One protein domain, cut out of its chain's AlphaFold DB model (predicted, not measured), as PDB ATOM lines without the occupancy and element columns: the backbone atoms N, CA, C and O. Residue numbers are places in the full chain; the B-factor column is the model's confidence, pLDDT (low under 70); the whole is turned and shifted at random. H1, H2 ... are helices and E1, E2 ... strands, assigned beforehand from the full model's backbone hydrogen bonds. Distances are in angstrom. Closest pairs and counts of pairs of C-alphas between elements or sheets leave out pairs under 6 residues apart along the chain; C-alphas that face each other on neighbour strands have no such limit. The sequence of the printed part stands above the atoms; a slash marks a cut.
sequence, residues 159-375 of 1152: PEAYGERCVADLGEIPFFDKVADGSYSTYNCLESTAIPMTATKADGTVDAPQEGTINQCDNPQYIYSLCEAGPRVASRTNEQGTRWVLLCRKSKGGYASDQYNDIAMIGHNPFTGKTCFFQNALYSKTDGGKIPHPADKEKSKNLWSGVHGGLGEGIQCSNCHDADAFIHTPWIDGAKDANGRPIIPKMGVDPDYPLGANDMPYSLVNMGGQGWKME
ATOM      1  N   PRO A 159     -36.920 -22.975 -39.774       90.75
ATOM      2  CA  PRO A 159     -37.734 -24.181 -39.636       90.75
ATOM      3  C   PRO A 159     -38.433 -24.281 -38.277       90.75
ATOM      4  O   PRO A 159     -39.566 -24.752 -38.222       90.75
ATOM      5  N   GLU A 160     -37.791 -23.816 -37.197       93.06
ATOM      6  CA  GLU A 160     -38.361 -23.841 -35.845       93.06
ATOM      7  C   GLU A 160     -39.619 -22.984 -35.750       93.06
ATOM      8  O   GLU A 160     -40.674 -23.482 -35.361       93.06
ATOM      9  N   ALA A 161     -39.533 -21.719 -36.162       93.31
ATOM     10  CA  ALA A 161     -40.665 -20.802 -36.126       93.31
ATOM     11  C   ALA A 161     -41.790 -21.247 -37.078       93.31
ATOM     12  O   ALA A 161     -42.974 -21.078 -36.773       93.31
ATOM     13  N   TYR A 162     -41.442 -21.865 -38.212       94.00
ATOM     14  CA  TYR A 162     -42.441 -22.436 -39.115       94.00
ATOM     15  C   TYR A 162     -43.114 -23.663 -38.496       94.00
ATOM     16  O   TYR A 162     -44.336 -23.775 -38.536       94.00
ATOM     17  N   GLY A 163     -42.344 -24.534 -37.837       95.12
ATOM     18  CA  GLY A 163     -42.854 -25.658 -37.057       95.12
ATOM     19  C   GLY A 163     -43.811 -25.222 -35.946       95.12
ATOM     20  O   GLY A 163     -44.883 -25.808 -35.809       95.12
ATOM     21  N   GLU A 164     -43.467 -24.174 -35.194       94.44
ATOM     22  CA  GLU A 164     -44.338 -23.582 -34.166       94.44
ATOM     23  C   GLU A 164     -45.666 -23.101 -34.768       94.44
ATOM     24  O   GLU A 164     -46.739 -23.406 -34.242       94.44
ATOM     25  N   ARG A 165     -45.609 -22.397 -35.906       93.88
ATOM     26  CA  ARG A 165     -46.809 -21.937 -36.614       93.88
ATOM     27  C   ARG A 165     -47.654 -23.109 -37.122       93.88
ATOM     28  O   ARG A 165     -48.872 -23.076 -36.973       93.88
ATOM     29  N   CYS A 166     -47.027 -24.148 -37.665       95.31
ATOM     30  CA  CYS A 166     -47.711 -25.362 -38.098       95.31
ATOM     31  C   CYS A 166     -48.430 -26.058 -36.941       95.31
ATOM     32  O   CYS A 166     -49.593 -26.409 -37.094       95.31
ATOM     33  N   VAL A 167     -47.792 -26.207 -35.776       94.62
ATOM     34  CA  VAL A 167     -48.438 -26.796 -34.590       94.62
ATOM     35  C   VAL A 167     -49.617 -25.945 -34.114       94.62
ATOM     36  O   VAL A 167     -50.664 -26.489 -33.765       94.62
ATOM     37  N   ALA A 168     -49.494 -24.616 -34.145       91.12
ATOM     38  CA  ALA A 168     -50.587 -23.720 -33.774       91.12
ATOM     39  C   ALA A 168     -51.806 -23.848 -34.709       91.12
ATOM     40  O   ALA A 168     -52.944 -23.813 -34.245       91.12
ATOM     41  N   ASP A 169     -51.568 -24.008 -36.012       88.56
ATOM     42  CA  ASP A 169     -52.614 -24.054 -37.037       88.56
ATOM     43  C   ASP A 169     -53.186 -25.460 -37.292       88.56
ATOM     44  O   ASP A 169     -54.326 -25.589 -37.739       88.56
ATOM     45  N   LEU A 170     -52.406 -26.514 -37.041       90.44
ATOM     46  CA  LEU A 170     -52.739 -27.899 -37.395       90.44
ATOM     47  C   LEU A 170     -52.813 -28.849 -36.193       90.44
ATOM     48  O   LEU A 170     -53.197 -30.008 -36.368       90.44
ATOM     49  N   GLY A 171     -52.465 -28.391 -34.992       90.69
ATOM     50  CA  GLY A 171     -52.280 -29.238 -33.816       90.69
ATOM     51  C   GLY A 171     -50.906 -29.915 -33.778       90.69
ATOM     52  O   GLY A 171     -50.119 -29.836 -34.722       90.69
ATOM     53  N   GLU A 172     -50.623 -30.600 -32.670       93.06
ATOM     54  CA  GLU A 172     -49.326 -31.250 -32.417       93.06
ATOM     55  C   GLU A 172     -48.978 -32.313 -33.477       93.06
ATOM     56  O   GLU A 172     -49.870 -32.947 -34.058       93.06
ATOM     57  N   ILE A 173     -47.672 -32.510 -33.721       95.81
ATOM     58  CA  ILE A 173     -47.147 -33.487 -34.687       95.81
ATOM     59  C   ILE A 173     -46.980 -34.849 -33.990       95.81
ATOM     60  O   ILE A 173     -46.064 -35.025 -33.186       95.81
ATOM     61  N   PRO A 174     -47.804 -35.859 -34.316       95.06
ATOM     62  CA  PRO A 174     -47.983 -37.068 -33.502       95.06
ATOM     63  C   PRO A 174     -46.886 -38.139 -33.675       95.06
ATOM     64  O   PRO A 174     -47.112 -39.309 -33.375       95.06
ATOM     65  N   PHE A 175     -45.712 -37.770 -34.195       95.31
ATOM     66  CA  PHE A 175     -44.539 -38.652 -34.274       95.31
ATOM     67  C   PHE A 175     -43.584 -38.482 -33.087       95.31
ATOM     68  O   PHE A 175     -42.687 -39.303 -32.911       95.31
ATOM     69  N   PHE A 176     -43.748 -37.411 -32.306       95.75
ATOM     70  CA  PHE A 176     -42.775 -36.993 -31.306       95.75
ATOM     71  C   PHE A 176     -43.462 -36.718 -29.972       95.75
ATOM     72  O   PHE A 176     -44.408 -35.936 -29.893       95.75
ATOM     73  N   ASP A 177     -42.938 -37.314 -28.910       91.50
ATOM     74  CA  ASP A 177     -43.394 -37.039 -27.556       91.50
ATOM     75  C   ASP A 177     -42.812 -35.706 -27.087       91.50
ATOM     76  O   ASP A 177     -41.609 -35.442 -27.215       91.50
ATOM     77  N   LYS A 178     -43.664 -34.860 -26.509       90.31
ATOM     78  CA  LYS A 178     -43.241 -33.599 -25.899       90.31
ATOM     79  C   LYS A 178     -42.580 -33.880 -24.553       90.31
ATOM     80  O   LYS A 178     -43.221 -34.390 -23.637       90.31
ATOM     81  N   VAL A 179     -41.300 -33.537 -24.431       93.50
ATOM     82  CA  VAL A 179     -40.498 -33.786 -23.220       93.50
ATOM     83  C   VAL A 179     -40.506 -32.562 -22.301       93.50
ATOM     84  O   VAL A 179     -40.609 -32.696 -21.084       93.50
ATOM     85  N   ALA A 180     -40.419 -31.366 -22.885       91.62
ATOM     86  CA  ALA A 180     -40.501 -30.081 -22.194       91.62
ATOM     87  C   ALA A 180     -40.968 -28.984 -23.170       91.62
ATOM     88  O   ALA A 180     -41.207 -29.249 -24.349       91.62
ATOM     89  N   ASP A 181     -41.097 -27.739 -22.702       87.06
ATOM     90  CA  ASP A 181     -41.448 -26.627 -23.589       87.06
ATOM     91  C   ASP A 181     -40.390 -26.420 -24.688       87.06
ATOM     92  O   ASP A 181     -39.231 -26.110 -24.415       87.06
ATOM     93  N   GLY A 182     -40.797 -26.597 -25.947       86.00
ATOM     94  CA  GLY A 182     -39.909 -26.513 -27.109       86.00
ATOM     95  C   GLY A 182     -38.898 -27.659 -27.247       86.00
ATOM     96  O   GLY A 182     -37.969 -27.521 -28.039       86.00
ATOM     97  N   SER A 183     -39.060 -28.764 -26.505       93.50
ATOM     98  CA  SER A 183     -38.183 -29.942 -26.574       93.50
ATOM     99  C   SER A 183     -38.975 -31.234 -26.763       93.50
ATOM    100  O   SER A 183     -39.920 -31.516 -26.018       93.50
ATOM    101  N   TYR A 184     -38.552 -32.040 -27.736       96.12
ATOM    102  CA  TYR A 184     -39.265 -33.237 -28.178       96.12
ATOM    103  C   TYR A 184     -38.335 -34.455 -28.291       96.12
ATOM    104  O   TYR A 184     -37.099 -34.337 -28.358       96.12
ATOM    105  N   SER A 185     -38.930 -35.651 -28.309       96.12
ATOM    106  CA  SER A 185     -38.242 -36.876 -28.723       96.12
ATOM    107  C   SER A 185     -37.897 -36.841 -30.222       96.12
ATOM    108  O   SER A 185     -38.315 -35.948 -30.961       96.12
ATOM    109  N   THR A 186     -37.070 -37.787 -30.671       96.69
ATOM    110  CA  THR A 186     -36.759 -37.987 -32.095       96.69
ATOM    111  C   THR A 186     -37.450 -39.238 -32.617       96.69
ATOM    112  O   THR A 186     -37.668 -40.170 -31.848       96.69
ATOM    113  N   TYR A 187     -37.709 -39.290 -33.920       97.06
ATOM    114  CA  TYR A 187     -38.317 -40.434 -34.599       97.06
ATOM    115  C   TYR A 187     -37.307 -41.171 -35.491       97.06
ATOM    116  O   TYR A 187     -36.380 -40.553 -36.020       97.06
ATOM    117  N   ASN A 188     -37.496 -42.478 -35.682       97.25
ATOM    118  CA  ASN A 188     -36.638 -43.311 -36.523       97.25
ATOM    119  C   ASN A 188     -37.398 -43.815 -37.764       97.25
ATOM    120  O   ASN A 188     -38.405 -44.510 -37.650       97.25
ATOM    121  N   CYS A 189     -36.886 -43.533 -38.966       96.00
ATOM    122  CA  CYS A 189     -37.445 -44.014 -40.234       96.00
ATOM    123  C   CYS A 189     -37.666 -45.532 -40.263       96.00
ATOM    124  O   CYS A 189     -38.604 -45.983 -40.918       96.00
ATOM    125  N   LEU A 190     -36.844 -46.326 -39.569       95.94
ATOM    126  CA  LEU A 190     -36.980 -47.784 -39.512       95.94
ATOM    127  C   LEU A 190     -38.273 -48.251 -38.824       95.94
ATOM    128  O   LEU A 190     -38.707 -49.373 -39.074       95.94
ATOM    129  N   GLU A 191     -38.922 -47.391 -38.034       94.88
ATOM    130  CA  GLU A 191     -40.255 -47.627 -37.455       94.88
ATOM    131  C   GLU A 191     -41.392 -47.422 -38.475       94.88
ATOM    132  O   GLU A 191     -42.552 -47.735 -38.205       94.88
ATOM    133  N   SER A 192     -41.068 -46.910 -39.666       95.69
ATOM    134  CA  SER A 192     -42.020 -46.648 -40.748       95.69
ATOM    135  C   SER A 192     -42.156 -47.839 -41.696       95.69
ATOM    136  O   SER A 192     -41.244 -48.662 -41.843       95.69
ATOM    137  N   THR A 193     -43.281 -47.901 -42.406       97.06
ATOM    138  CA  THR A 193     -43.578 -48.966 -43.367       97.06
ATOM    139  C   THR A 193     -42.654 -48.877 -44.576       97.06
ATOM    140  O   THR A 193     -42.507 -47.815 -45.178       97.06
ATOM    141  N   ALA A 194     -42.035 -49.996 -44.949       95.19
ATOM    142  CA  ALA A 194     -41.220 -50.080 -46.154       95.19
ATOM    143  C   ALA A 194     -42.076 -49.911 -47.416       95.19
ATOM    144  O   ALA A 194     -43.111 -50.562 -47.557       95.19
ATOM    145  N   ILE A 195     -41.625 -49.065 -48.342       95.88
ATOM    146  CA  ILE A 195     -42.190 -49.007 -49.690       95.88
ATOM    147  C   ILE A 195     -41.535 -50.140 -50.487       95.88
ATOM    148  O   ILE A 195     -40.313 -50.119 -50.651       95.88
ATOM    149  N   PRO A 196     -42.302 -51.148 -50.940       93.62
ATOM    150  CA  PRO A 196     -41.736 -52.320 -51.578       93.62
ATOM    151  C   PRO A 196     -41.137 -51.971 -52.938       93.62
ATOM    152  O   PRO A 196     -41.676 -51.179 -53.709       93.62
ATOM    153  N   MET A 197     -40.042 -52.652 -53.240       92.94
ATOM    154  CA  MET A 197     -39.313 -52.529 -54.487       92.94
ATOM    155  C   MET A 197     -39.206 -53.909 -55.118       92.94
ATOM    156  O   MET A 197     -38.544 -54.790 -54.569       92.94
ATOM    157  N   THR A 198     -39.869 -54.097 -56.259       94.69
ATOM    158  CA  THR A 198     -39.873 -55.366 -56.992       94.69
ATOM    159  C   THR A 198     -39.541 -55.159 -58.460       94.69
ATOM    160  O   THR A 198     -39.823 -54.104 -59.026       94.69
ATOM    161  N   ALA A 199     -38.955 -56.172 -59.085       95.31
ATOM    162  CA  ALA A 199     -38.765 -56.241 -60.525       95.31
ATOM    163  C   ALA A 199     -39.174 -57.623 -61.026       95.31
ATOM    164  O   ALA A 199     -38.528 -58.625 -60.716       95.31
ATOM    165  N   THR A 200     -40.250 -57.679 -61.806       94.44
ATOM    166  CA  THR A 200     -40.680 -58.913 -62.452       94.44
ATOM    167  C   THR A 200     -39.948 -59.109 -63.780       94.44
ATOM    168  O   THR A 200     -39.988 -58.245 -64.658       94.44
ATOM    169  N   LYS A 201     -39.289 -60.258 -63.937       91.25
ATOM    170  CA  LYS A 201     -38.608 -60.669 -65.172       91.25
ATOM    171  C   LYS A 201     -39.593 -61.250 -66.191       91.25
ATOM    172  O   LYS A 201     -40.714 -61.622 -65.852       91.25
ATOM    173  N   ALA A 202     -39.139 -61.395 -67.436       86.75
ATOM    174  CA  ALA A 202     -39.931 -61.952 -68.538       86.75
ATOM    175  C   ALA A 202     -40.424 -63.396 -68.291       86.75
ATOM    176  O   ALA A 202     -41.441 -63.805 -68.840       86.75
ATOM    177  N   ASP A 203     -39.733 -64.171 -67.449       87.56
ATOM    178  CA  ASP A 203     -40.140 -65.528 -67.051       87.56
ATOM    179  C   ASP A 203     -41.166 -65.556 -65.898       87.56
ATOM    180  O   ASP A 203     -41.564 -66.630 -65.447       87.56
ATOM    181  N   GLY A 204     -41.602 -64.385 -65.418       88.12
ATOM    182  CA  GLY A 204     -42.546 -64.225 -64.314       88.12
ATOM    183  C   GLY A 204     -41.914 -64.257 -62.918       88.12
ATOM    184  O   GLY A 204     -42.632 -64.075 -61.934       88.12
ATOM    185  N   THR A 205     -40.597 -64.457 -62.798       92.38
ATOM    186  CA  THR A 205     -39.908 -64.398 -61.500       92.38
ATOM    187  C   THR A 205     -39.845 -62.963 -60.976       92.38
ATOM    188  O   THR A 205     -39.610 -62.023 -61.733       92.38
ATOM    189  N   VAL A 206     -40.074 -62.784 -59.672       94.62
ATOM    190  CA  VAL A 206     -40.086 -61.467 -59.018       94.62
ATOM    191  C   VAL A 206     -38.842 -61.324 -58.148       94.62
ATOM    192  O   VAL A 206     -38.704 -62.018 -57.141       94.62
ATOM    193  N   ASP A 207     -37.958 -60.401 -58.518       93.12
ATOM    194  CA  ASP A 207     -36.821 -60.000 -57.693       93.12
ATOM    195  C   ASP A 207     -37.242 -58.886 -56.725       93.12
ATOM    196  O   ASP A 207     -37.959 -57.964 -57.111       93.12
ATOM    197  N   ALA A 208     -36.755 -58.933 -55.482       93.19
ATOM    198  CA  ALA A 208     -36.976 -57.902 -54.463       93.19
ATOM    199  C   ALA A 208     -35.630 -57.435 -53.872       93.19
ATOM    200  O   ALA A 208     -35.203 -57.942 -52.825       93.19
ATOM    201  N   PRO A 209     -34.913 -56.519 -54.556       92.44
ATOM    202  CA  PRO A 209     -33.612 -56.032 -54.103       92.44
ATOM    203  C   PRO A 209     -33.696 -55.444 -52.694       92.44
ATOM    204  O   PRO A 209     -34.630 -54.710 -52.381       92.44
ATOM    205  N   GLN A 210     -32.714 -55.761 -51.848       93.50
ATOM    206  CA  GLN A 210     -32.682 -55.271 -50.466       93.50
ATOM    207  C   GLN A 210     -31.963 -53.924 -50.321       93.50
ATOM    208  O   GLN A 210     -32.222 -53.187 -49.370       93.50
ATOM    209  N   GLU A 211     -31.093 -53.589 -51.274       92.62
ATOM    210  CA  GLU A 211     -30.319 -52.352 -51.318       92.62
ATOM    211  C   GLU A 211     -29.989 -51.941 -52.759       92.62
ATOM    212  O   GLU A 211     -30.065 -52.751 -53.685       92.62
ATOM    213  N   GLY A 212     -29.602 -50.675 -52.929       89.19
ATOM    214  CA  GLY A 212     -29.152 -50.119 -54.204       89.19
ATOM    215  C   GLY A 212     -30.275 -49.737 -55.172       89.19
ATOM    216  O   GLY A 212     -31.463 -49.753 -54.842       89.19
ATOM    217  N   THR A 213     -29.859 -49.361 -56.381       90.12
ATOM    218  CA  THR A 213     -30.725 -48.983 -57.503       90.12
ATOM    219  C   THR A 213     -30.574 -49.973 -58.652       90.12
ATOM    220  O   THR A 213     -29.453 -50.379 -58.965       90.12
ATOM    221  N   ILE A 214     -31.673 -50.315 -59.320       92.06
ATOM    222  CA  ILE A 214     -31.672 -51.148 -60.534       92.06
ATOM    223  C   ILE A 214     -32.217 -50.369 -61.735       92.06
ATOM    224  O   ILE A 214     -32.799 -49.303 -61.576       92.06
ATOM    225  N   ASN A 215     -32.034 -50.901 -62.947       91.94
ATOM    226  CA  ASN A 215     -32.427 -50.201 -64.177       91.94
ATOM    227  C   ASN A 215     -33.939 -50.225 -64.446       91.94
ATOM    228  O   ASN A 215     -34.453 -49.290 -65.052       91.94
ATOM    229  N   GLN A 216     -34.630 -51.302 -64.054       95.12
ATOM    230  CA  GLN A 216     -36.064 -51.479 -64.288       95.12
ATOM    231  C   GLN A 216     -36.758 -52.101 -63.086       95.12
ATOM    232  O   GLN A 216     -36.206 -53.004 -62.461       95.12
ATOM    233  N   CYS A 217     -37.977 -51.657 -62.794       94.88
ATOM    234  CA  CYS A 217     -38.778 -52.171 -61.690       94.88
ATOM    235  C   CYS A 217     -40.278 -52.089 -61.961       94.88
ATOM    236  O   CYS A 217     -40.722 -51.442 -62.905       94.88
ATOM    237  N   ASP A 218     -41.061 -52.793 -61.151       92.94
ATOM    238  CA  ASP A 218     -42.506 -52.851 -61.321       92.94
ATOM    239  C   ASP A 218     -43.150 -51.521 -60.924       92.94
ATOM    240  O   ASP A 218     -44.026 -51.060 -61.626       92.94
ATOM    241  N   ASN A 219     -42.708 -50.867 -59.846       91.50
ATOM    242  CA  ASN A 219     -43.289 -49.599 -59.394       91.50
ATOM    243  C   ASN A 219     -42.179 -48.575 -59.103       91.50
ATOM    244  O   ASN A 219     -41.736 -48.486 -57.959       91.50
ATOM    245  N   PRO A 220     -41.692 -47.821 -60.106       91.62
ATOM    246  CA  PRO A 220     -40.660 -46.816 -59.886       91.62
ATOM    247  C   PRO A 220     -41.167 -45.608 -59.097       91.62
ATOM    248  O   PRO A 220     -42.347 -45.254 -59.121       91.62
ATOM    249  N   GLN A 221     -40.239 -44.926 -58.434       89.56
ATOM    250  CA  GLN A 221     -40.477 -43.673 -57.734       89.56
ATOM    251  C   GLN A 221     -40.677 -42.526 -58.736       89.56
ATOM    252  O   GLN A 221     -39.900 -42.363 -59.677       89.56
ATOM    253  N   TYR A 222     -41.711 -41.706 -58.525       85.69
ATOM    254  CA  TYR A 222     -42.145 -40.712 -59.514       85.69
ATOM    255  C   TYR A 222     -41.270 -39.453 -59.595       85.69
ATOM    256  O   TYR A 222     -40.928 -39.029 -60.694       85.69
ATOM    257  N   ILE A 223     -40.895 -38.839 -58.473       84.06
ATOM    258  CA  ILE A 223     -40.185 -37.545 -58.471       84.06
ATOM    259  C   ILE A 223     -38.845 -37.622 -59.222       84.06
ATOM    260  O   ILE A 223     -38.544 -36.743 -60.025       84.06
ATOM    261  N   TYR A 224     -38.073 -38.680 -58.983       84.31
ATOM    262  CA  TYR A 224     -36.711 -38.860 -59.485       84.31
ATOM    263  C   TYR A 224     -36.606 -39.889 -60.613       84.31
ATOM    264  O   TYR A 224     -35.527 -40.043 -61.177       84.31
ATOM    265  N   SER A 225     -37.700 -40.583 -60.950       88.00
ATOM    266  CA  SER A 225     -37.694 -41.678 -61.928       88.00
ATOM    267  C   SER A 225     -36.673 -42.763 -61.554       88.00
ATOM    268  O   SER A 225     -35.807 -43.122 -62.350       88.00
ATOM    269  N   LEU A 226     -36.752 -43.255 -60.312       89.25
ATOM    270  CA  LEU A 226     -35.779 -44.192 -59.745       89.25
ATOM    271  C   LEU A 226     -36.406 -45.518 -59.329       89.25
ATOM    272  O   LEU A 226     -37.523 -45.587 -58.821       89.25
ATOM    273  N   CYS A 227     -35.606 -46.563 -59.479       92.56
ATOM    274  CA  CYS A 227     -35.887 -47.923 -59.060       92.56
ATOM    275  C   CYS A 227     -34.971 -48.264 -57.877       92.56
ATOM    276  O   CYS A 227     -33.922 -48.883 -58.061       92.56
ATOM    277  N   GLU A 228     -35.336 -47.814 -56.672       92.44
ATOM    278  CA  GLU A 228     -34.494 -47.886 -55.467       92.44
ATOM    279  C   GLU A 228     -35.105 -48.724 -54.334       92.44
ATOM    280  O   GLU A 228     -36.303 -48.658 -54.067       92.44
ATOM    281  N   ALA A 229     -34.261 -49.489 -53.636       94.44
ATOM    282  CA  ALA A 229     -34.641 -50.220 -52.429       94.44
ATOM    283  C   ALA A 229     -34.369 -49.398 -51.159       94.44
ATOM    284  O   ALA A 229     -33.385 -48.661 -51.076       94.44
ATOM    285  N   GLY A 230     -35.216 -49.559 -50.136       94.50
ATOM    286  CA  GLY A 230     -35.034 -48.921 -48.828       94.50
ATOM    287  C   GLY A 230     -35.934 -47.740 -48.438       94.50
ATOM    288  O   GLY A 230     -35.948 -47.443 -47.239       94.50
ATOM    289  N   PRO A 231     -36.682 -47.059 -49.335       96.38
ATOM    290  CA  PRO A 231     -37.620 -46.018 -48.917       96.38
ATOM    291  C   PRO A 231     -38.677 -46.514 -47.925       96.38
ATOM    292  O   PRO A 231     -39.115 -47.667 -47.970       96.38
ATOM    293  N   ARG A 232     -39.101 -45.625 -47.028       96.75
ATOM    294  CA  ARG A 232     -40.106 -45.897 -45.996       96.75
ATOM    295  C   ARG A 232     -41.047 -44.719 -45.813       96.75
ATOM    296  O   ARG A 232     -40.662 -43.573 -46.026       96.75
ATOM    297  N   VAL A 233     -42.268 -44.999 -45.375       97.69
ATOM    298  CA  VAL A 233     -43.285 -43.978 -45.143       97.69
ATOM    299  C   VAL A 233     -44.169 -44.323 -43.951       97.69
ATOM    300  O   VAL A 233     -44.468 -45.488 -43.693       97.69
ATOM    301  N   ALA A 234     -44.570 -43.305 -43.199       95.81
ATOM    302  CA  ALA A 234     -45.490 -43.430 -42.080       95.81
ATOM    303  C   ALA A 234     -46.554 -42.335 -42.131       95.81
ATOM    304  O   ALA A 234     -46.315 -41.240 -42.635       95.81
ATOM    305  N   SER A 235     -47.720 -42.638 -41.569       94.56
ATOM    306  CA  SER A 235     -48.840 -41.711 -41.423       94.56
ATOM    307  C   SER A 235     -49.397 -41.787 -40.004       94.56
ATOM    308  O   SER A 235     -49.455 -42.870 -39.406       94.56
ATOM    309  N   ARG A 236     -49.785 -40.640 -39.448       91.06
ATOM    310  CA  ARG A 236     -50.392 -40.496 -38.119       91.06
ATOM    311  C   ARG A 236     -51.435 -39.379 -38.143       91.06
ATOM    312  O   ARG A 236     -51.335 -38.448 -38.937       91.06
ATOM    313  N   THR A 237     -52.430 -39.465 -37.264       84.69
ATOM    314  CA  THR A 237     -53.506 -38.465 -37.150       84.69
ATOM    315  C   THR A 237     -53.503 -37.887 -35.746       84.69
ATOM    316  O   THR A 237     -53.382 -38.653 -34.792       84.69
ATOM    317  N   ASN A 238     -53.623 -36.567 -35.612       83.56
ATOM    318  CA  ASN A 238     -53.754 -35.918 -34.306       83.56
ATOM    319  C   ASN A 238     -55.228 -35.673 -33.926       83.56
ATOM    320  O   ASN A 238     -56.146 -35.966 -34.691       83.56
ATOM    321  N   GLU A 239     -55.460 -35.131 -32.731       75.31
ATOM    322  CA  GLU A 239     -56.806 -34.906 -32.181       75.31
ATOM    323  C   GLU A 239     -57.649 -33.916 -33.001       75.31
ATOM    324  O   GLU A 239     -58.877 -33.990 -33.002       75.31
ATOM    325  N   GLN A 240     -57.002 -33.007 -33.734       74.31
ATOM    326  CA  GLN A 240     -57.643 -32.025 -34.611       74.31
ATOM    327  C   GLN A 240     -58.044 -32.623 -35.971       74.31
ATOM    328  O   GLN A 240     -58.602 -31.920 -36.818       74.31
ATOM    329  N   GLY A 241     -57.769 -33.914 -36.195       74.19
ATOM    330  CA  GLY A 241     -58.028 -34.603 -37.459       74.19
ATOM    331  C   GLY A 241     -56.989 -34.313 -38.544       74.19
ATOM    332  O   GLY A 241     -57.208 -34.664 -39.701       74.19
ATOM    333  N   THR A 242     -55.858 -33.689 -38.201       88.06
ATOM    334  CA  THR A 242     -54.765 -33.441 -39.149       88.06
ATOM    335  C   THR A 242     -54.006 -34.732 -39.416       88.06
ATOM    336  O   THR A 242     -53.567 -35.411 -38.483       88.06
ATOM    337  N   ARG A 243     -53.799 -35.043 -40.698       91.94
ATOM    338  CA  ARG A 243     -52.968 -36.156 -41.157       91.94
ATOM    339  C   ARG A 243     -51.530 -35.696 -41.354       91.94
ATOM    340  O   ARG A 243     -51.269 -34.783 -42.132       91.94
ATOM    341  N   TRP A 244     -50.607 -36.366 -40.680       96.44
ATOM    342  CA  TRP A 244     -49.171 -36.155 -40.793       96.44
ATOM    343  C   TRP A 244     -48.524 -37.357 -41.469       96.44
ATOM    344  O   TRP A 244     -48.622 -38.476 -40.969       96.44
ATOM    345  N   VAL A 245     -47.853 -37.117 -42.591       97.44
ATOM    346  CA  VAL A 245     -47.140 -38.121 -43.383       97.44
ATOM    347  C   VAL A 245     -45.652 -37.811 -43.358       97.44
ATOM    348  O   VAL A 245     -45.250 -36.715 -43.733       97.44
ATOM    349  N   LEU A 246     -44.842 -38.788 -42.960       97.44
ATOM    350  CA  LEU A 246     -43.385 -38.721 -42.961       97.44
ATOM    351  C   LEU A 246     -42.835 -39.725 -43.977       97.44
ATOM    352  O   LEU A 246     -43.093 -40.923 -43.870       97.44
ATOM    353  N   LEU A 247     -42.079 -39.235 -44.955       96.50
ATOM    354  CA  LEU A 247     -41.504 -40.004 -46.053       96.50
ATOM    355  C   LEU A 247     -39.977 -39.938 -45.990       96.50
ATOM    356  O   LEU A 247     -39.391 -38.877 -46.196       96.50
ATOM    357  N   CYS A 248     -39.342 -41.084 -45.771       96.25
ATOM    358  CA  CYS A 248     -37.898 -41.264 -45.861       96.25
ATOM    359  C   CYS A 248     -37.570 -41.929 -47.203       96.25
ATOM    360  O   CYS A 248     -37.810 -43.124 -47.386       96.25
ATOM    361  N   ARG A 249     -37.050 -41.170 -48.168       92.12
ATOM    362  CA  ARG A 249     -36.722 -41.640 -49.527       92.12
ATOM    363  C   ARG A 249     -35.227 -41.462 -49.832       92.12
ATOM    364  O   ARG A 249     -34.510 -40.807 -49.079       92.12
ATOM    365  N   LYS A 250     -34.713 -42.100 -50.889       90.62
ATOM    366  CA  LYS A 250     -33.267 -42.153 -51.179       90.62
ATOM    367  C   LYS A 250     -32.413 -42.737 -50.048       90.62
ATOM    368  O   LYS A 250     -31.533 -42.061 -49.503       90.62
ATOM    369  N   SER A 251     -32.677 -43.999 -49.698       93.88
ATOM    370  CA  SER A 251     -31.925 -44.732 -48.668       93.88
ATOM    371  C   SER A 251     -30.453 -44.934 -49.056       93.88
ATOM    372  O   SER A 251     -30.133 -45.391 -50.155       93.88
ATOM    373  N   LYS A 252     -29.538 -44.654 -48.123       91.69
ATOM    374  CA  LYS A 252     -28.109 -44.971 -48.228       91.69
ATOM    375  C   LYS A 252     -27.849 -46.352 -47.623       91.69
ATOM    376  O   LYS A 252     -27.439 -46.444 -46.470       91.69
ATOM    377  N   GLY A 253     -28.078 -47.418 -48.386       89.00
ATOM    378  CA  GLY A 253     -27.848 -48.802 -47.927       89.00
ATOM    379  C   GLY A 253     -29.114 -49.647 -47.764       89.00
ATOM    380  O   GLY A 253     -29.128 -50.596 -46.984       89.00
ATOM    381  N   GLY A 254     -30.192 -49.311 -48.478       93.56
ATOM    382  CA  GLY A 254     -31.361 -50.184 -48.587       93.56
ATOM    383  C   GLY A 254     -32.265 -50.211 -47.355       93.56
ATOM    384  O   GLY A 254     -32.343 -49.245 -46.598       93.56
ATOM    385  N   TYR A 255     -32.994 -51.312 -47.159       93.50
ATOM    386  CA  TYR A 255     -34.011 -51.423 -46.097       93.50
ATOM    387  C   TYR A 255     -33.454 -51.496 -44.674       93.50
ATOM    388  O   TYR A 255     -34.214 -51.281 -43.724       93.50
ATOM    389  N   ALA A 256     -32.166 -51.817 -44.528       92.31
ATOM    390  CA  ALA A 256     -31.482 -51.915 -43.242       92.31
ATOM    391  C   ALA A 256     -30.854 -50.586 -42.785       92.31
ATOM    392  O   ALA A 256     -30.395 -50.497 -41.649       92.31
ATOM    393  N   SER A 257     -30.811 -49.574 -43.655       93.19
ATOM    394  CA  SER A 257     -30.184 -48.288 -43.353       93.19
ATOM    395  C   SER A 257     -31.145 -47.325 -42.670       93.19
ATOM    396  O   SER A 257     -32.306 -47.210 -43.057       93.19
ATOM    397  N   ASP A 258     -30.633 -46.586 -41.690       95.06
ATOM    398  CA  ASP A 258     -31.300 -45.437 -41.082       95.06
ATOM    399  C   ASP A 258     -30.884 -44.103 -41.735       95.06
ATOM    400  O   ASP A 258     -31.291 -43.037 -41.279       95.06
ATOM    401  N   GLN A 259     -30.092 -44.137 -42.813       96.00
ATOM    402  CA  GLN A 259     -29.586 -42.947 -43.492       96.00
ATOM    403  C   GLN A 259     -30.328 -42.675 -44.807       96.00
ATOM    404  O   GLN A 259     -30.354 -43.520 -45.699       96.00
ATOM    405  N   TYR A 260     -30.856 -41.463 -44.979       95.19
ATOM    406  CA  TYR A 260     -31.694 -41.073 -46.119       95.19
ATOM    407  C   TYR A 260     -31.284 -39.712 -46.678       95.19
ATOM    408  O   TYR A 260     -31.202 -38.730 -45.945       95.19
ATOM    409  N   ASN A 261     -31.030 -39.622 -47.986       92.69
ATOM    410  CA  ASN A 261     -30.703 -38.334 -48.613       92.69
ATOM    411  C   ASN A 261     -31.876 -37.354 -48.601       92.69
ATOM    412  O   ASN A 261     -31.644 -36.148 -48.685       92.69
ATOM    413  N   ASP A 262     -33.099 -37.864 -48.493       92.19
ATOM    414  CA  ASP A 262     -34.315 -37.099 -48.667       92.19
ATOM    415  C   ASP A 262     -35.377 -37.558 -47.657       92.19
ATOM    416  O   ASP A 262     -35.873 -38.681 -47.702       92.19
ATOM    417  N   ILE A 263     -35.696 -36.678 -46.713       95.25
ATOM    418  CA  ILE A 263     -36.711 -36.892 -45.687       95.25
ATOM    419  C   ILE A 263     -37.688 -35.727 -45.760       95.25
ATOM    420  O   ILE A 263     -37.306 -34.576 -45.545       95.25
ATOM    421  N   ALA A 264     -38.943 -36.041 -46.056       94.00
ATOM    422  CA  ALA A 264     -40.019 -35.078 -46.229       94.00
ATOM    423  C   ALA A 264     -41.144 -35.348 -45.233       94.00
ATOM    424  O   ALA A 264     -41.471 -36.504 -44.968       94.00
ATOM    425  N   MET A 265     -41.778 -34.299 -44.719       96.25
ATOM    426  CA  MET A 265     -42.963 -34.426 -43.880       96.25
ATOM    427  C   MET A 265     -44.053 -33.458 -44.330       96.25
ATOM    428  O   MET A 265     -43.781 -32.288 -44.592       96.25
ATOM    429  N   ILE A 266     -45.282 -33.958 -44.410       96.75
ATOM    430  CA  ILE A 266     -46.464 -33.206 -44.828       96.75
ATOM    431  C   ILE A 266     -47.509 -33.319 -43.724       96.75
ATOM    432  O   ILE A 266     -47.898 -34.426 -43.363       96.75
ATOM    433  N   GLY A 267     -47.971 -32.188 -43.203       96.62
ATOM    434  CA  GLY A 267     -49.142 -32.124 -42.328       96.62
ATOM    435  C   GLY A 267     -50.290 -31.479 -43.080       96.62
ATOM    436  O   GLY A 267     -50.118 -30.362 -43.550       96.62
ATOM    437  N   HIS A 268     -51.433 -32.145 -43.203       94.75
ATOM    438  CA  HIS A 268     -52.610 -31.609 -43.884       94.75
ATOM    439  C   HIS A 268     -53.875 -31.895 -43.084       94.75
ATOM    440  O   HIS A 268     -54.150 -33.039 -42.712       94.75
ATOM    441  N   ASN A 269     -54.659 -30.850 -42.827       90.19
ATOM    442  CA  ASN A 269     -55.986 -31.006 -42.254       90.19
ATOM    443  C   ASN A 269     -57.022 -30.980 -43.388       90.19
ATOM    444  O   ASN A 269     -57.207 -29.923 -43.991       90.19
ATOM    445  N   PRO A 270     -57.720 -32.093 -43.675       80.62
ATOM    446  CA  PRO A 270     -58.656 -32.151 -44.796       80.62
ATOM    447  C   PRO A 270     -59.843 -31.195 -44.622       80.62
ATOM    448  O   PRO A 270     -60.439 -30.762 -45.602       80.62
ATOM    449  N   PHE A 271     -60.186 -30.816 -43.387       76.56
ATOM    450  CA  PHE A 271     -61.338 -29.962 -43.114       76.56
ATOM    451  C   PHE A 271     -61.013 -28.474 -43.234       76.56
ATOM    452  O   PHE A 271     -61.830 -27.729 -43.766       76.56
ATOM    453  N   THR A 272     -59.846 -28.029 -42.759       81.00
ATOM    454  CA  THR A 272     -59.438 -26.611 -42.844       81.00
ATOM    455  C   THR A 272     -58.626 -26.305 -44.099       81.00
ATOM    456  O   THR A 272     -58.574 -25.157 -44.531       81.00
ATOM    457  N   GLY A 273     -57.995 -27.324 -44.687       87.25
ATOM    458  CA  GLY A 273     -57.140 -27.247 -45.866       87.25
ATOM    459  C   GLY A 273     -55.723 -26.775 -45.593       87.25
ATOM    460  O   GLY A 273     -54.866 -26.870 -46.475       87.25
ATOM    461  N   LYS A 274     -55.457 -26.296 -44.375       91.56
ATOM    462  CA  LYS A 274     -54.129 -25.854 -43.966       91.56
ATOM    463  C   LYS A 274     -53.136 -27.006 -44.128       91.56
ATOM    464  O   LYS A 274     -53.425 -28.153 -43.771       91.56
ATOM    465  N   THR A 275     -51.977 -26.686 -44.691       95.06
ATOM    466  CA  THR A 275     -50.936 -27.654 -45.031       95.06
ATOM    467  C   THR A 275     -49.554 -27.108 -44.704       95.06
ATOM    468  O   THR A 275     -49.251 -25.949 -44.989       95.06
ATOM    469  N   CYS A 276     -48.709 -27.961 -44.134       95.19
ATOM    470  CA  CYS A 276     -47.305 -27.684 -43.874       95.19
ATOM    471  C   CYS A 276     -46.401 -28.687 -44.581       95.19
ATOM    472  O   CYS A 276     -46.691 -29.883 -44.598       95.19
ATOM    473  N   PHE A 277     -45.278 -28.188 -45.093       93.56
ATOM    474  CA  PHE A 277     -44.241 -28.969 -45.754       93.56
ATOM    475  C   PHE A 277     -42.907 -28.805 -45.037       93.56
ATOM    476  O   PHE A 277     -42.458 -27.691 -44.783       93.56
ATOM    477  N   PHE A 278     -42.246 -29.922 -44.773       93.75
ATOM    478  CA  PHE A 278     -40.887 -29.959 -44.262       93.75
ATOM    479  C   PHE A 278     -40.052 -30.870 -45.142       93.75
ATOM    480  O   PHE A 278     -40.518 -31.909 -45.605       93.75
ATOM    481  N   GLN A 279     -38.804 -30.483 -45.359       91.19
ATOM    482  CA  GLN A 279     -37.834 -31.263 -46.110       91.19
ATOM    483  C   GLN A 279     -36.474 -31.081 -45.441       91.19
ATOM    484  O   GLN A 279     -36.122 -29.972 -45.027       91.19
ATOM    485  N   ASN A 280     -35.726 -32.168 -45.292       92.56
ATOM    486  CA  ASN A 280     -34.370 -32.116 -44.757       92.56
ATOM    487  C   ASN A 280     -33.414 -31.334 -45.674       92.56
ATOM    488  O   ASN A 280     -33.690 -31.082 -46.849       92.56
ATOM    489  N   ALA A 281     -32.235 -31.011 -45.146       88.56
ATOM    490  CA  ALA A 281     -31.117 -30.528 -45.947       88.56
ATOM    491  C   ALA A 281     -30.585 -31.653 -46.860       88.56
ATOM    492  O   ALA A 281     -29.705 -32.427 -46.466       88.56
ATOM    493  N   LEU A 282     -31.142 -31.750 -48.073       88.25
ATOM    494  CA  LEU A 282     -30.883 -32.826 -49.035       88.25
ATOM    495  C   LEU A 282     -29.386 -33.165 -49.140       88.25
ATOM    496  O   LEU A 282     -28.537 -32.290 -49.308       88.25
ATOM    497  N   TYR A 283     -29.039 -34.445 -49.060       88.44
ATOM    498  CA  TYR A 283     -27.657 -34.947 -49.156       88.44
ATOM    499  C   TYR A 283     -26.662 -34.520 -48.045       88.44
ATOM    500  O   TYR A 283     -25.605 -35.148 -47.962       88.44
ATOM    501  N   SER A 284     -26.957 -33.541 -47.169       88.69
ATOM    502  CA  SER A 284     -26.067 -33.139 -46.049       88.69
ATOM    503  C   SER A 284     -26.536 -33.616 -44.678       88.69
ATOM    504  O   SER A 284     -25.708 -34.036 -43.872       88.69
ATOM    505  N   LYS A 285     -27.844 -33.590 -44.408       91.50
ATOM    506  CA  LYS A 285     -28.427 -34.017 -43.130       91.50
ATOM    507  C   LYS A 285     -29.303 -35.230 -43.369       91.50
ATOM    508  O   LYS A 285     -30.480 -35.111 -43.702       91.50
ATOM    509  N   THR A 286     -28.676 -36.399 -43.286       93.31
ATOM    510  CA  THR A 286     -29.270 -37.661 -43.744       93.31
ATOM    511  C   THR A 286     -29.610 -38.637 -42.630       93.31
ATOM    512  O   THR A 286     -29.940 -39.776 -42.930       93.31
ATOM    513  N   ASP A 287     -29.517 -38.222 -41.366       95.12
ATOM    514  CA  ASP A 287     -29.799 -39.088 -40.221       95.12
ATOM    515  C   ASP A 287     -31.314 -39.279 -40.046       95.12
ATOM    516  O   ASP A 287     -31.993 -38.503 -39.373       95.12
ATOM    517  N   GLY A 288     -31.848 -40.320 -40.681       95.56
ATOM    518  CA  GLY A 288     -33.233 -40.749 -40.519       95.56
ATOM    519  C   GLY A 288     -33.464 -41.580 -39.258       95.56
ATOM    520  O   GLY A 288     -34.613 -41.865 -38.933       95.56
ATOM    521  N   GLY A 289     -32.410 -41.947 -38.524       96.81
ATOM    522  CA  GLY A 289     -32.518 -42.623 -37.234       96.81
ATOM    523  C   GLY A 289     -32.893 -41.679 -36.089       96.81
ATOM    524  O   GLY A 289     -33.358 -42.138 -35.045       96.81
ATOM    525  N   LYS A 290     -32.692 -40.365 -36.272       96.44
ATOM    526  CA  LYS A 290     -32.919 -39.322 -35.257       96.44
ATOM    527  C   LYS A 290     -33.614 -38.090 -35.831       96.44
ATOM    528  O   LYS A 290     -33.148 -36.964 -35.656       96.44
ATOM    529  N   ILE A 291     -34.750 -38.292 -36.490       97.44
ATOM    530  CA  ILE A 291     -35.554 -37.198 -37.044       97.44
ATOM    531  C   ILE A 291     -36.056 -36.315 -35.893       97.44
ATOM    532  O   ILE A 291     -36.749 -36.823 -35.012       97.44
ATOM    533  N   PRO A 292     -35.729 -35.013 -35.859       96.81
ATOM    534  CA  PRO A 292     -36.212 -34.103 -34.831       96.81
ATOM    535  C   PRO A 292     -37.601 -33.555 -35.174       96.81
ATOM    536  O   PRO A 292     -37.946 -33.388 -36.345       96.81
ATOM    537  N   HIS A 293     -38.371 -33.179 -34.155       97.19
ATOM    538  CA  HIS A 293     -39.569 -32.364 -34.350       97.19
ATOM    539  C   HIS A 293     -39.178 -31.006 -34.991       97.19
ATOM    540  O   HIS A 293     -38.250 -30.362 -34.495       97.19
ATOM    541  N   PRO A 294     -39.854 -30.521 -36.055       95.88
ATOM    542  CA  PRO A 294     -39.509 -29.251 -36.708       95.88
ATOM    543  C   PRO A 294     -39.510 -28.027 -35.789       95.88
ATOM    544  O   PRO A 294     -38.678 -27.146 -35.956       95.88
ATOM    545  N   ALA A 295     -40.401 -27.987 -34.797       95.31
ATOM    546  CA  ALA A 295     -40.457 -26.933 -33.775       95.31
ATOM    547  C   ALA A 295     -39.500 -27.135 -32.572       95.31
ATOM    548  O   ALA A 295     -39.621 -26.423 -31.579       95.31
ATOM    549  N   ASP A 296     -38.603 -28.130 -32.591       95.62
ATOM    550  CA  ASP A 296     -37.645 -28.328 -31.492       95.62
ATOM    551  C   ASP A 296     -36.568 -27.230 -31.501       95.62
ATOM    552  O   ASP A 296     -35.875 -27.036 -32.503       95.62
ATOM    553  N   LYS A 297     -36.402 -26.532 -30.371       89.25
ATOM    554  CA  LYS A 297     -35.532 -25.348 -30.252       89.25
ATOM    555  C   LYS A 297     -34.035 -25.659 -30.385       89.25
ATOM    556  O   LYS A 297     -33.252 -24.747 -30.659       89.25
ATOM    557  N   GLU A 298     -33.622 -26.907 -30.174       87.94
ATOM    558  CA  GLU A 298     -32.211 -27.311 -30.196       87.94
ATOM    559  C   GLU A 298     -31.884 -28.237 -31.367       87.94
ATOM    560  O   GLU A 298     -30.820 -28.112 -31.982       87.94
ATOM    561  N   LYS A 299     -32.786 -29.177 -31.660       92.00
ATOM    562  CA  LYS A 299     -32.536 -30.301 -32.563       92.00
ATOM    563  C   LYS A 299     -33.072 -30.081 -33.969       92.00
ATOM    564  O   LYS A 299     -32.603 -30.780 -34.859       92.00
ATOM    565  N   SER A 300     -34.007 -29.154 -34.204       92.19
ATOM    566  CA  SER A 300     -34.636 -28.975 -35.525       92.19
ATOM    567  C   SER A 300     -33.605 -28.785 -36.643       92.19
ATOM    568  O   SER A 300     -33.597 -29.532 -37.627       92.19
ATOM    569  N   LYS A 301     -32.630 -27.899 -36.408       87.50
ATOM    570  CA  LYS A 301     -31.482 -27.648 -37.292       87.50
ATOM    571  C   LYS A 301     -30.617 -28.873 -37.600       87.50
ATOM    572  O   LYS A 301     -29.825 -28.817 -38.532       87.50
ATOM    573  N   ASN A 302     -30.716 -29.973 -36.852       90.38
ATOM    574  CA  ASN A 302     -29.937 -31.182 -37.136       90.38
ATOM    575  C   ASN A 302     -30.447 -31.920 -38.378       90.38
ATOM    576  O   ASN A 302     -29.712 -32.735 -38.931       90.38
ATOM    577  N   LEU A 303     -31.668 -31.620 -38.836       92.69
ATOM    578  CA  LEU A 303     -32.236 -32.228 -40.034       92.69
ATOM    579  C   LEU A 303     -32.876 -31.212 -40.980       92.69
ATOM    580  O   LEU A 303     -32.560 -31.197 -42.173       92.69
ATOM    581  N   TRP A 304     -33.777 -30.383 -40.458       91.50
ATOM    582  CA  TRP A 304     -34.569 -29.454 -41.254       91.50
ATOM    583  C   TRP A 304     -33.722 -28.259 -41.687       91.50
ATOM    584  O   TRP A 304     -32.830 -27.810 -40.965       91.50
ATOM    585  N   SER A 305     -33.978 -27.755 -42.891       80.75
ATOM    586  CA  SER A 305     -33.244 -26.621 -43.451       80.75
ATOM    587  C   SER A 305     -34.177 -25.760 -44.283       80.75
ATOM    588  O   SER A 305     -34.673 -26.222 -45.306       80.75
ATOM    589  N   GLY A 306     -34.326 -24.497 -43.889       81.56
ATOM    590  CA  GLY A 306     -35.178 -23.529 -44.574       81.56
ATOM    591  C   GLY A 306     -36.677 -23.825 -44.471       81.56
ATOM    592  O   GLY A 306     -37.114 -24.849 -43.947       81.56
ATOM    593  N   VAL A 307     -37.468 -22.885 -44.981       85.94
ATOM    594  CA  VAL A 307     -38.926 -22.985 -45.089       85.94
ATOM    595  C   VAL A 307     -39.268 -23.242 -46.558       85.94
ATOM    596  O   VAL A 307     -38.854 -22.482 -47.434       85.94
ATOM    597  N   HIS A 308     -39.980 -24.336 -46.842       82.38
ATOM    598  CA  HIS A 308     -40.306 -24.797 -48.198       82.38
ATOM    599  C   HIS A 308     -41.822 -24.897 -48.376       82.38
ATOM    600  O   HIS A 308     -42.536 -25.172 -47.411       82.38
ATOM    601  N   GLY A 309     -42.326 -24.702 -49.597       76.69
ATOM    602  CA  GLY A 309     -43.764 -24.839 -49.810       76.69
ATOM    603  C   GLY A 309     -44.306 -24.311 -51.127       76.69
ATOM    604  O   GLY A 309     -44.950 -25.075 -51.830       76.69
ATOM    605  N   GLY A 310     -44.081 -23.037 -51.460       79.94
ATOM    606  CA  GLY A 310     -44.770 -22.364 -52.571       79.94
ATOM    607  C   GLY A 310     -43.940 -22.131 -53.832       79.94
ATOM    608  O   GLY A 310     -42.719 -22.284 -53.835       79.94
ATOM    609  N   LEU A 311     -44.602 -21.691 -54.905       80.44
ATOM    610  CA  LEU A 311     -43.930 -21.235 -56.126       80.44
ATOM    611  C   LEU A 311     -43.068 -19.993 -55.849       80.44
ATOM    612  O   LEU A 311     -43.542 -19.030 -55.246       80.44
ATOM    613  N   GLY A 312     -41.832 -19.987 -56.356       70.25
ATOM    614  CA  GLY A 312     -40.963 -18.805 -56.396       70.25
ATOM    615  C   GLY A 312     -39.713 -18.839 -55.512       70.25
ATOM    616  O   GLY A 312     -38.736 -18.201 -55.892       70.25
ATOM    617  N   GLU A 313     -39.673 -19.595 -54.407       68.81
ATOM    618  CA  GLU A 313     -38.501 -19.651 -53.504       68.81
ATOM    619  C   GLU A 313     -38.356 -21.011 -52.790       68.81
ATOM    620  O   GLU A 313     -39.348 -21.619 -52.393       68.81
ATOM    621  N   GLY A 314     -37.111 -21.477 -52.600       78.50
ATOM    622  CA  GLY A 314     -36.802 -22.781 -51.992       78.50
ATOM    623  C   GLY A 314     -37.255 -23.977 -52.841       78.50
ATOM    624  O   GLY A 314     -37.394 -23.877 -54.063       78.50
ATOM    625  N   ILE A 315     -37.491 -25.122 -52.194       81.25
ATOM    626  CA  ILE A 315     -38.141 -26.279 -52.825       81.25
ATOM    627  C   ILE A 315     -39.639 -25.969 -52.989       81.25
ATOM    628  O   ILE A 315     -40.364 -25.773 -52.011       81.25
ATOM    629  N   GLN A 316     -40.103 -25.936 -54.239       86.94
ATOM    630  CA  GLN A 316     -41.474 -25.568 -54.608       86.94
ATOM    631  C   GLN A 316     -42.433 -26.757 -54.455       86.94
ATOM    632  O   GLN A 316     -42.898 -27.325 -55.444       86.94
ATOM    633  N   CYS A 317     -42.710 -27.169 -53.215       88.19
ATOM    634  CA  CYS A 317     -43.571 -28.323 -52.928       88.19
ATOM    635  C   CYS A 317     -44.937 -28.216 -53.626       88.19
ATOM    636  O   CYS A 317     -45.382 -29.198 -54.209       88.19
ATOM    637  N   SER A 318     -45.543 -27.026 -53.667       87.88
ATOM    638  CA  SER A 318     -46.823 -26.752 -54.324       87.88
ATOM    639  C   SER A 318     -46.786 -26.852 -55.844       87.88
ATOM    640  O   SER A 318     -47.842 -26.869 -56.444       87.88
ATOM    641  N   ASN A 319     -45.627 -26.911 -56.507       88.19
ATOM    642  CA  ASN A 319     -45.600 -27.218 -57.943       88.19
ATOM    643  C   ASN A 319     -45.824 -28.718 -58.197       88.19
ATOM    644  O   ASN A 319     -46.399 -29.104 -59.212       88.19
ATOM    645  N   CYS A 320     -45.356 -29.570 -57.278       87.19
ATOM    646  CA  CYS A 320     -45.579 -31.016 -57.320       87.19
ATOM    647  C   CYS A 320     -46.932 -31.396 -56.694       87.19
ATOM    648  O   CYS A 320     -47.629 -32.262 -57.212       87.19
ATOM    649  N   HIS A 321     -47.277 -30.746 -55.583       90.94
ATOM    650  CA  HIS A 321     -48.517 -30.868 -54.813       90.94
ATOM    651  C   HIS A 321     -49.475 -29.733 -55.208       90.94
ATOM    652  O   HIS A 321     -49.833 -28.888 -54.388       90.94
ATOM    653  N   ASP A 322     -49.785 -29.657 -56.501       88.94
ATOM    654  CA  ASP A 322     -50.379 -28.493 -57.173       88.94
ATOM    655  C   ASP A 322     -51.822 -28.192 -56.793       88.94
ATOM    656  O   ASP A 322     -52.169 -27.029 -56.587       88.94
ATOM    657  N   ALA A 323     -52.643 -29.222 -56.624       88.69
ATOM    658  CA  ALA A 323     -54.016 -29.065 -56.162       88.69
ATOM    659  C   ALA A 323     -54.325 -29.822 -54.865       88.69
ATOM    660  O   ALA A 323     -55.381 -29.589 -54.290       88.69
ATOM    661  N   ASP A 324     -53.426 -30.680 -54.380       89.56
ATOM    662  CA  ASP A 324     -53.670 -31.536 -53.217       89.56
ATOM    663  C   ASP A 324     -52.400 -31.818 -52.405       89.56
ATOM    664  O   ASP A 324     -51.287 -31.849 -52.934       89.56
ATOM    665  N   ALA A 325     -52.573 -32.064 -51.102       91.69
ATOM    666  CA  ALA A 325     -51.462 -32.284 -50.178       91.69
ATOM    667  C   ALA A 325     -50.775 -33.646 -50.357       91.69
ATOM    668  O   ALA A 325     -49.564 -33.749 -50.165       91.69
ATOM    669  N   PHE A 326     -51.516 -34.691 -50.733       91.44
ATOM    670  CA  PHE A 326     -50.976 -36.041 -50.899       91.44
ATOM    671  C   PHE A 326     -51.043 -36.488 -52.352       91.44
ATOM    672  O   PHE A 326     -52.044 -36.313 -53.041       91.44
ATOM    673  N   ILE A 327     -49.945 -37.084 -52.806       88.44
ATOM    674  CA  ILE A 327     -49.783 -37.598 -54.159       88.44
ATOM    675  C   ILE A 327     -49.821 -39.119 -54.095       88.44
ATOM    676  O   ILE A 327     -49.007 -39.724 -53.396       88.44
ATOM    677  N   HIS A 328     -50.709 -39.728 -54.876       88.12
ATOM    678  CA  HIS A 328     -50.842 -41.179 -54.957       88.12
ATOM    679  C   HIS A 328     -50.262 -41.721 -56.252       88.12
ATOM    680  O   HIS A 328     -50.515 -41.206 -57.337       88.12
ATOM    681  N   THR A 329     -49.472 -42.780 -56.115       87.88
ATOM    682  CA  THR A 329     -48.826 -43.503 -57.214       87.88
ATOM    683  C   THR A 329     -48.708 -44.978 -56.838       87.88
ATOM    684  O   THR A 329     -48.641 -45.268 -55.641       87.88
ATOM    685  N   PRO A 330     -48.595 -45.915 -57.800       87.81
ATOM    686  CA  PRO A 330     -48.422 -47.336 -57.489       87.81
ATOM    687  C   PRO A 330     -47.212 -47.624 -56.588       87.81
ATOM    688  O   PRO A 330     -47.223 -48.586 -55.828       87.81
ATOM    689  N   TRP A 331     -46.186 -46.765 -56.637       92.00
ATOM    690  CA  TRP A 331     -45.017 -46.842 -55.763       92.00
ATOM    691  C   TRP A 331     -45.366 -46.542 -54.306       92.00
ATOM    692  O   TRP A 331     -45.237 -47.420 -53.457       92.00
ATOM    693  N   ILE A 332     -45.848 -45.333 -54.000       93.00
ATOM    694  CA  ILE A 332     -46.106 -44.948 -52.604       93.00
ATOM    695  C   ILE A 332     -47.303 -45.706 -52.010       93.00
ATOM    696  O   ILE A 332     -47.266 -46.071 -50.838       93.00
ATOM    697  N   ASP A 333     -48.310 -46.033 -52.829       91.25
ATOM    698  CA  ASP A 333     -49.462 -46.855 -52.428       91.25
ATOM    699  C   ASP A 333     -49.087 -48.331 -52.220       91.25
ATOM    700  O   ASP A 333     -49.864 -49.107 -51.656       91.25
ATOM    701  N   GLY A 334     -47.890 -48.728 -52.664       90.44
ATOM    702  CA  GLY A 334     -47.302 -50.026 -52.368       90.44
ATOM    703  C   GLY A 334     -46.936 -50.188 -50.891       90.44
ATOM    704  O   GLY A 334     -46.931 -51.316 -50.398       90.44
ATOM    705  N   ALA A 335     -46.669 -49.092 -50.166       93.50
ATOM    706  CA  ALA A 335     -46.524 -49.143 -48.714       93.50
ATOM    707  C   ALA A 335     -47.895 -49.327 -48.077       93.50
ATOM    708  O   ALA A 335     -48.712 -48.402 -48.029       93.50
ATOM    709  N   LYS A 336     -48.123 -50.540 -47.584       85.69
ATOM    710  CA  LYS A 336     -49.404 -50.962 -47.040       85.69
ATOM    711  C   LYS A 336     -49.318 -51.247 -45.550       85.69
ATOM    712  O   LYS A 336     -48.287 -51.710 -45.061       85.69
ATOM    713  N   ASP A 337     -50.392 -50.954 -44.830       78.62
ATOM    714  CA  ASP A 337     -50.560 -51.417 -43.457       78.62
ATOM    715  C   ASP A 337     -50.770 -52.940 -43.408       78.62
ATOM    716  O   ASP A 337     -50.786 -53.631 -44.431       78.62
ATOM    717  N   ALA A 338     -50.931 -53.472 -42.195       69.00
ATOM    718  CA  ALA A 338     -51.198 -54.892 -41.986       69.00
ATOM    719  C   ALA A 338     -52.457 -55.386 -42.727       69.00
ATOM    720  O   ALA A 338     -52.553 -56.574 -43.020       69.00
ATOM    721  N   ASN A 339     -53.363 -54.471 -43.084       53.50
ATOM    722  CA  ASN A 339     -54.669 -54.739 -43.679       53.50
ATOM    723  C   ASN A 339     -54.650 -54.540 -45.206       53.50
ATOM    724  O   ASN A 339     -55.696 -54.564 -45.859       53.50
ATOM    725  N   GLY A 340     -53.466 -54.329 -45.796       68.56
ATOM    726  CA  GLY A 340     -53.286 -54.155 -47.235       68.56
ATOM    727  C   GLY A 340     -53.696 -52.776 -47.768       68.56
ATOM    728  O   GLY A 340     -53.701 -52.588 -48.991       68.56
ATOM    729  N   ARG A 341     -54.018 -51.816 -46.890       70.38
ATOM    730  CA  ARG A 341     -54.376 -50.446 -47.274       70.38
ATOM    731  C   ARG A 341     -53.134 -49.580 -47.438       70.38
ATOM    732  O   ARG A 341     -52.216 -49.717 -46.633       70.38
ATOM    733  N   PRO A 342     -53.103 -48.646 -48.403       86.31
ATOM    734  CA  PRO A 342     -52.055 -47.633 -48.463       86.31
ATOM    735  C   PRO A 342     -51.903 -46.900 -47.125       86.31
ATOM    736  O   PRO A 342     -52.892 -46.484 -46.526       86.31
ATOM    737  N   ILE A 343     -50.662 -46.727 -46.667       88.38
ATOM    738  CA  ILE A 343     -50.345 -45.976 -45.438       88.38
ATOM    739  C   ILE A 343     -50.707 -44.494 -45.585       88.38
ATOM    740  O   ILE A 343     -51.040 -43.821 -44.607       88.38
ATOM    741  N   ILE A 344     -50.611 -43.971 -46.807       90.88
ATOM    742  CA  ILE A 344     -50.935 -42.581 -47.112       90.88
ATOM    743  C   ILE A 344     -52.452 -42.414 -47.187       90.88
ATOM    744  O   ILE A 344     -53.085 -43.210 -47.885       90.88
ATOM    745  N   PRO A 345     -53.029 -41.385 -46.531       85.44
ATOM    746  CA  PRO A 345     -54.459 -41.121 -46.612       85.44
ATOM    747  C   PRO A 345     -54.888 -40.966 -48.066       85.44
ATOM    748  O   PRO A 345     -54.375 -40.082 -48.747       85.44
ATOM    749  N   LYS A 346     -55.797 -41.826 -48.532       80.69
ATOM    750  CA  LYS A 346     -56.160 -41.927 -49.948       80.69
ATOM    751  C   LYS A 346     -57.636 -41.647 -50.174       80.69
ATOM    752  O   LYS A 346     -58.499 -42.180 -49.473       80.69
ATOM    753  N   MET A 347     -57.925 -40.857 -51.209       74.12
ATOM    754  CA  MET A 347     -59.300 -40.577 -51.614       74.12
ATOM    755  C   MET A 347     -60.070 -41.865 -51.931       74.12
ATOM    756  O   MET A 347     -59.575 -42.739 -52.642       74.12
ATOM    757  N   GLY A 348     -61.273 -41.992 -51.373       64.69
ATOM    758  CA  GLY A 348     -62.126 -43.179 -51.500       64.69
ATOM    759  C   GLY A 348     -61.743 -44.371 -50.634       64.69
ATOM    760  O   GLY A 348     -62.499 -45.338 -50.585       64.69
ATOM    761  N   VAL A 349     -60.614 -44.292 -49.929       69.75
ATOM    762  CA  VAL A 349     -60.175 -45.306 -48.966       69.75
ATOM    763  C   VAL A 349     -60.342 -44.777 -47.542       69.75
ATOM    764  O   VAL A 349     -60.875 -45.478 -46.684       69.75
ATOM    765  N   ASP A 350     -59.930 -43.533 -47.289       67.81
ATOM    766  CA  ASP A 350     -60.036 -42.887 -45.984       67.81
ATOM    767  C   ASP A 350     -61.325 -42.057 -45.848       67.81
ATOM    768  O   ASP A 350     -61.667 -41.293 -46.751       67.81
ATOM    769  N   PRO A 351     -62.032 -42.128 -44.702       56.88
ATOM    770  CA  PRO A 351     -63.335 -41.477 -44.508       56.88
ATOM    771  C   PRO A 351     -63.268 -39.944 -44.537       56.88
ATOM    772  O   PRO A 351     -64.279 -39.291 -44.799       56.88
ATOM    773  N   ASP A 352     -62.092 -39.377 -44.263       65.94
ATOM    774  CA  ASP A 352     -61.840 -37.931 -44.290       65.94
ATOM    775  C   ASP A 352     -61.449 -37.434 -45.695       65.94
ATOM    776  O   ASP A 352     -61.364 -36.229 -45.921       65.94
ATOM    777  N   TYR A 353     -61.250 -38.360 -46.643       71.75
ATOM    778  CA  TYR A 353     -60.915 -38.105 -48.045       71.75
ATOM    779  C   TYR A 353     -61.960 -38.779 -48.949       71.75
ATOM    780  O   TYR A 353     -61.666 -39.762 -49.631       71.75
ATOM    781  N   PRO A 354     -63.221 -38.317 -48.953       64.50
ATOM    782  CA  PRO A 354     -64.226 -38.898 -49.830       64.50
ATOM    783  C   PRO A 354     -63.879 -38.635 -51.302       64.50
ATOM    784  O   PRO A 354     -63.322 -37.591 -51.642       64.50
ATOM    785  N   LEU A 355     -64.226 -39.578 -52.182       62.41
ATOM    786  CA  LEU A 355     -64.122 -39.346 -53.624       62.41
ATOM    787  C   LEU A 355     -65.004 -38.145 -54.020       62.41
ATOM    788  O   LEU A 355     -66.067 -37.930 -53.428       62.41
ATOM    789  N   GLY A 356     -64.555 -37.362 -55.004       61.47
ATOM    790  CA  GLY A 356     -65.324 -36.241 -55.555       61.47
ATOM    791  C   GLY A 356     -65.323 -34.983 -54.685       61.47
ATOM    792  O   GLY A 356     -66.064 -34.038 -54.951       61.47
ATOM    793  N   ALA A 357     -64.483 -34.935 -53.650       65.06
ATOM    794  CA  ALA A 357     -64.387 -33.822 -52.710       65.06
ATOM    795  C   ALA A 357     -63.491 -32.669 -53.214       65.06
ATOM    796  O   ALA A 357     -62.695 -32.110 -52.464       65.06
ATOM    797  N   ASN A 358     -63.614 -32.293 -54.489       69.75
ATOM    798  CA  ASN A 358     -62.757 -31.278 -55.125       69.75
ATOM    799  C   ASN A 358     -62.954 -29.851 -54.570       69.75
ATOM    800  O   ASN A 358     -62.148 -28.959 -54.821       69.75
ATOM    801  N   ASP A 359     -64.026 -29.626 -53.813       66.50
ATOM    802  CA  ASP A 359     -64.324 -28.391 -53.083       66.50
ATOM    803  C   ASP A 359     -63.644 -28.316 -51.704       66.50
ATOM    804  O   ASP A 359     -63.822 -27.338 -50.970       66.50
ATOM    805  N   MET A 360     -62.917 -29.363 -51.306       75.62
ATOM    806  CA  MET A 360     -62.213 -29.379 -50.029       75.62
ATOM    807  C   MET A 360     -61.050 -28.389 -50.049       75.62
ATOM    808  O   MET A 360     -60.360 -28.249 -51.063       75.62
ATOM    809  N   PRO A 361     -60.824 -27.667 -48.945       83.50
ATOM    810  CA  PRO A 361     -59.815 -26.631 -48.927       83.50
ATOM    811  C   PRO A 361     -58.397 -27.196 -49.008       83.50
ATOM    812  O   PRO A 361     -58.112 -28.284 -48.517       83.50
ATOM    813  N   TYR A 362     -57.491 -26.424 -49.596       90.38
ATOM    814  CA  TYR A 362     -56.058 -26.667 -49.625       90.38
ATOM    815  C   TYR A 362     -55.310 -25.327 -49.669       90.38
ATOM    816  O   TYR A 362     -55.506 -24.508 -50.565       90.38
ATOM    817  N   SER A 363     -54.481 -25.075 -48.660       90.31
ATOM    818  CA  SER A 363     -53.679 -23.861 -48.522       90.31
ATOM    819  C   SER A 363     -52.400 -24.135 -47.737       90.31
ATOM    820  O   SER A 363     -52.349 -25.045 -46.907       90.31
ATOM    821  N   LEU A 364     -51.357 -23.344 -47.986       92.31
ATOM    822  CA  LEU A 364     -50.120 -23.427 -47.210       92.31
ATOM    823  C   LEU A 364     -50.193 -22.526 -45.988       92.31
ATOM    824  O   LEU A 364     -50.684 -21.396 -46.051       92.31
ATOM    825  N   VAL A 365     -49.664 -23.013 -44.873       92.56
ATOM    826  CA  VAL A 365     -49.535 -22.210 -43.661       92.56
ATOM    827  C   VAL A 365     -48.603 -21.022 -43.919       92.56
ATOM    828  O   VAL A 365     -47.524 -21.171 -44.490       92.56
ATOM    829  N   ASN A 366     -49.026 -19.831 -43.484       91.31
ATOM    830  CA  ASN A 366     -48.303 -18.567 -43.662       91.31
ATOM    831  C   ASN A 366     -48.020 -18.185 -45.132       91.31
ATOM    832  O   ASN A 366     -47.029 -17.514 -45.422       91.31
ATOM    833  N   MET A 367     -48.860 -18.634 -46.073       89.44
ATOM    834  CA  MET A 367     -48.666 -18.415 -47.512       89.44
ATOM    835  C   MET A 367     -48.493 -16.934 -47.876       89.44
ATOM    836  O   MET A 367     -47.624 -16.612 -48.689       89.44
ATOM    837  N   GLY A 368     -49.283 -16.041 -47.265       88.12
ATOM    838  CA  GLY A 368     -49.211 -14.601 -47.510       88.12
ATOM    839  C   GLY A 368     -47.871 -14.042 -47.049       88.12
ATOM    840  O   GLY A 368     -47.139 -13.457 -47.846       88.12
ATOM    841  N   GLY A 369     -47.493 -14.320 -45.799       89.38
ATOM    842  CA  GLY A 369     -46.219 -13.871 -45.227       89.38
ATOM    843  C   GLY A 369     -44.984 -14.403 -45.964       89.38
ATOM    844  O   GLY A 369     -43.954 -13.735 -46.009       89.38
ATOM    845  N   GLN A 370     -45.066 -15.590 -46.571       87.69
ATOM    846  CA  GLN A 370     -43.988 -16.150 -47.396       87.69
ATOM    847  C   GLN A 370     -43.962 -15.617 -48.838       87.69
ATOM    848  O   GLN A 370     -42.973 -15.822 -49.539       87.69
ATOM    849  N   GLY A 371     -45.021 -14.942 -49.301       87.25
ATOM    850  CA  GLY A 371     -45.167 -14.542 -50.704       87.25
ATOM    851  C   GLY A 371     -45.403 -15.722 -51.657       87.25
ATOM    852  O   GLY A 371     -45.147 -15.613 -52.858       87.25
ATOM    853  N   TRP A 372     -45.870 -16.855 -51.132       88.50
ATOM    854  CA  TRP A 372     -46.115 -18.076 -51.892       88.50
ATOM    855  C   TRP A 372     -47.376 -17.977 -52.752       88.50
ATOM    856  O   TRP A 372     -48.347 -17.306 -52.404       88.50
ATOM    857  N   LYS A 373     -47.374 -18.694 -53.880       86.81
ATOM    858  CA  LYS A 373     -48.535 -18.836 -54.767       86.81
ATOM    859  C   LYS A 373     -48.852 -20.308 -55.003       86.81
ATOM    860  O   LYS A 373     -47.933 -21.113 -55.157       86.81
ATOM    861  N   MET A 374     -50.145 -20.615 -55.048       87.69
ATOM    862  CA  MET A 374     -50.678 -21.932 -55.397       87.69
ATOM    863  C   MET A 374     -50.984 -22.020 -56.887       87.69
ATOM    864  O   MET A 374     -51.291 -21.008 -57.523       87.69
ATOM    865  N   GLU A 375     -50.927 -23.238 -57.419       90.12
ATOM    866  CA  GLU A 375     -51.398 -23.519 -58.770       90.12
ATOM    867  C   GLU A 375     -52.927 -23.452 -58.837       90.12
ATOM    868  O   GLU A 375     -53.635 -23.589 -57.836       90.12
TER     869      GLU A 375
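Overview. This is residues 159 to 375 of the 1152 residues of the protein "PPC domain-containing protein" of Deltaproteobacteria bacterium (UniProt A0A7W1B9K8). With little regular structure, the domain is a sheet of four strands, a meander E2 E3 E4 E5 in which each is the antiparallel neighbour of the one before, set among long loops, with H1 over one face at the E5 edge. The 217 printed residues hold H1 E1 E2 E3 E4 E5 H2 H3, mixed, 53 residues in named elements. It is compact, radius of gyration of the C-alphas 17.2 A, spanning 55 by 41 by 35 A.

Arrangement. H1, residues 159 to 170, is on the sheet at a height of 9.2 A; its closest C-alphas to E5, residues 274 to 279, are Cys 166 and Cys 276, 6.2 A. In H1 every O i to N i+4 pair is within hydrogen-bond range. E1, residues 178 to 180, pairs with no named strand. Hairpins join E2, residues 232 to 237, E3, residues 243 to 251, E4, residues 260 to 268, and E5: N 234 and O 246 are 2.9 A apart, N 247 and O 264 2.8 A, N 265 and O 278 2.8 A. H2, residues 317 to 320, only grazes the sheet; H3, residues 367 to 370, is not on it.

Along the chain. H1 runs 15.6 A from C-alpha 159 at (-37.734, -24.181, -39.636), E3 23.9 A, E4 23.1 A; H3 ends at C-alpha 370, (-43.988, -16.150, -47.396).

Size, cuts and confidence. The C-alphas farthest apart, of Asp 181 and Asp 203, are 58.3 A apart. The printed part has no cut; links E1 to E2, E5 to H2 and H2 to H3 are long. Residues 313, 338 to 340, 348 to 352 and 354 to 359 have pLDDT under 70.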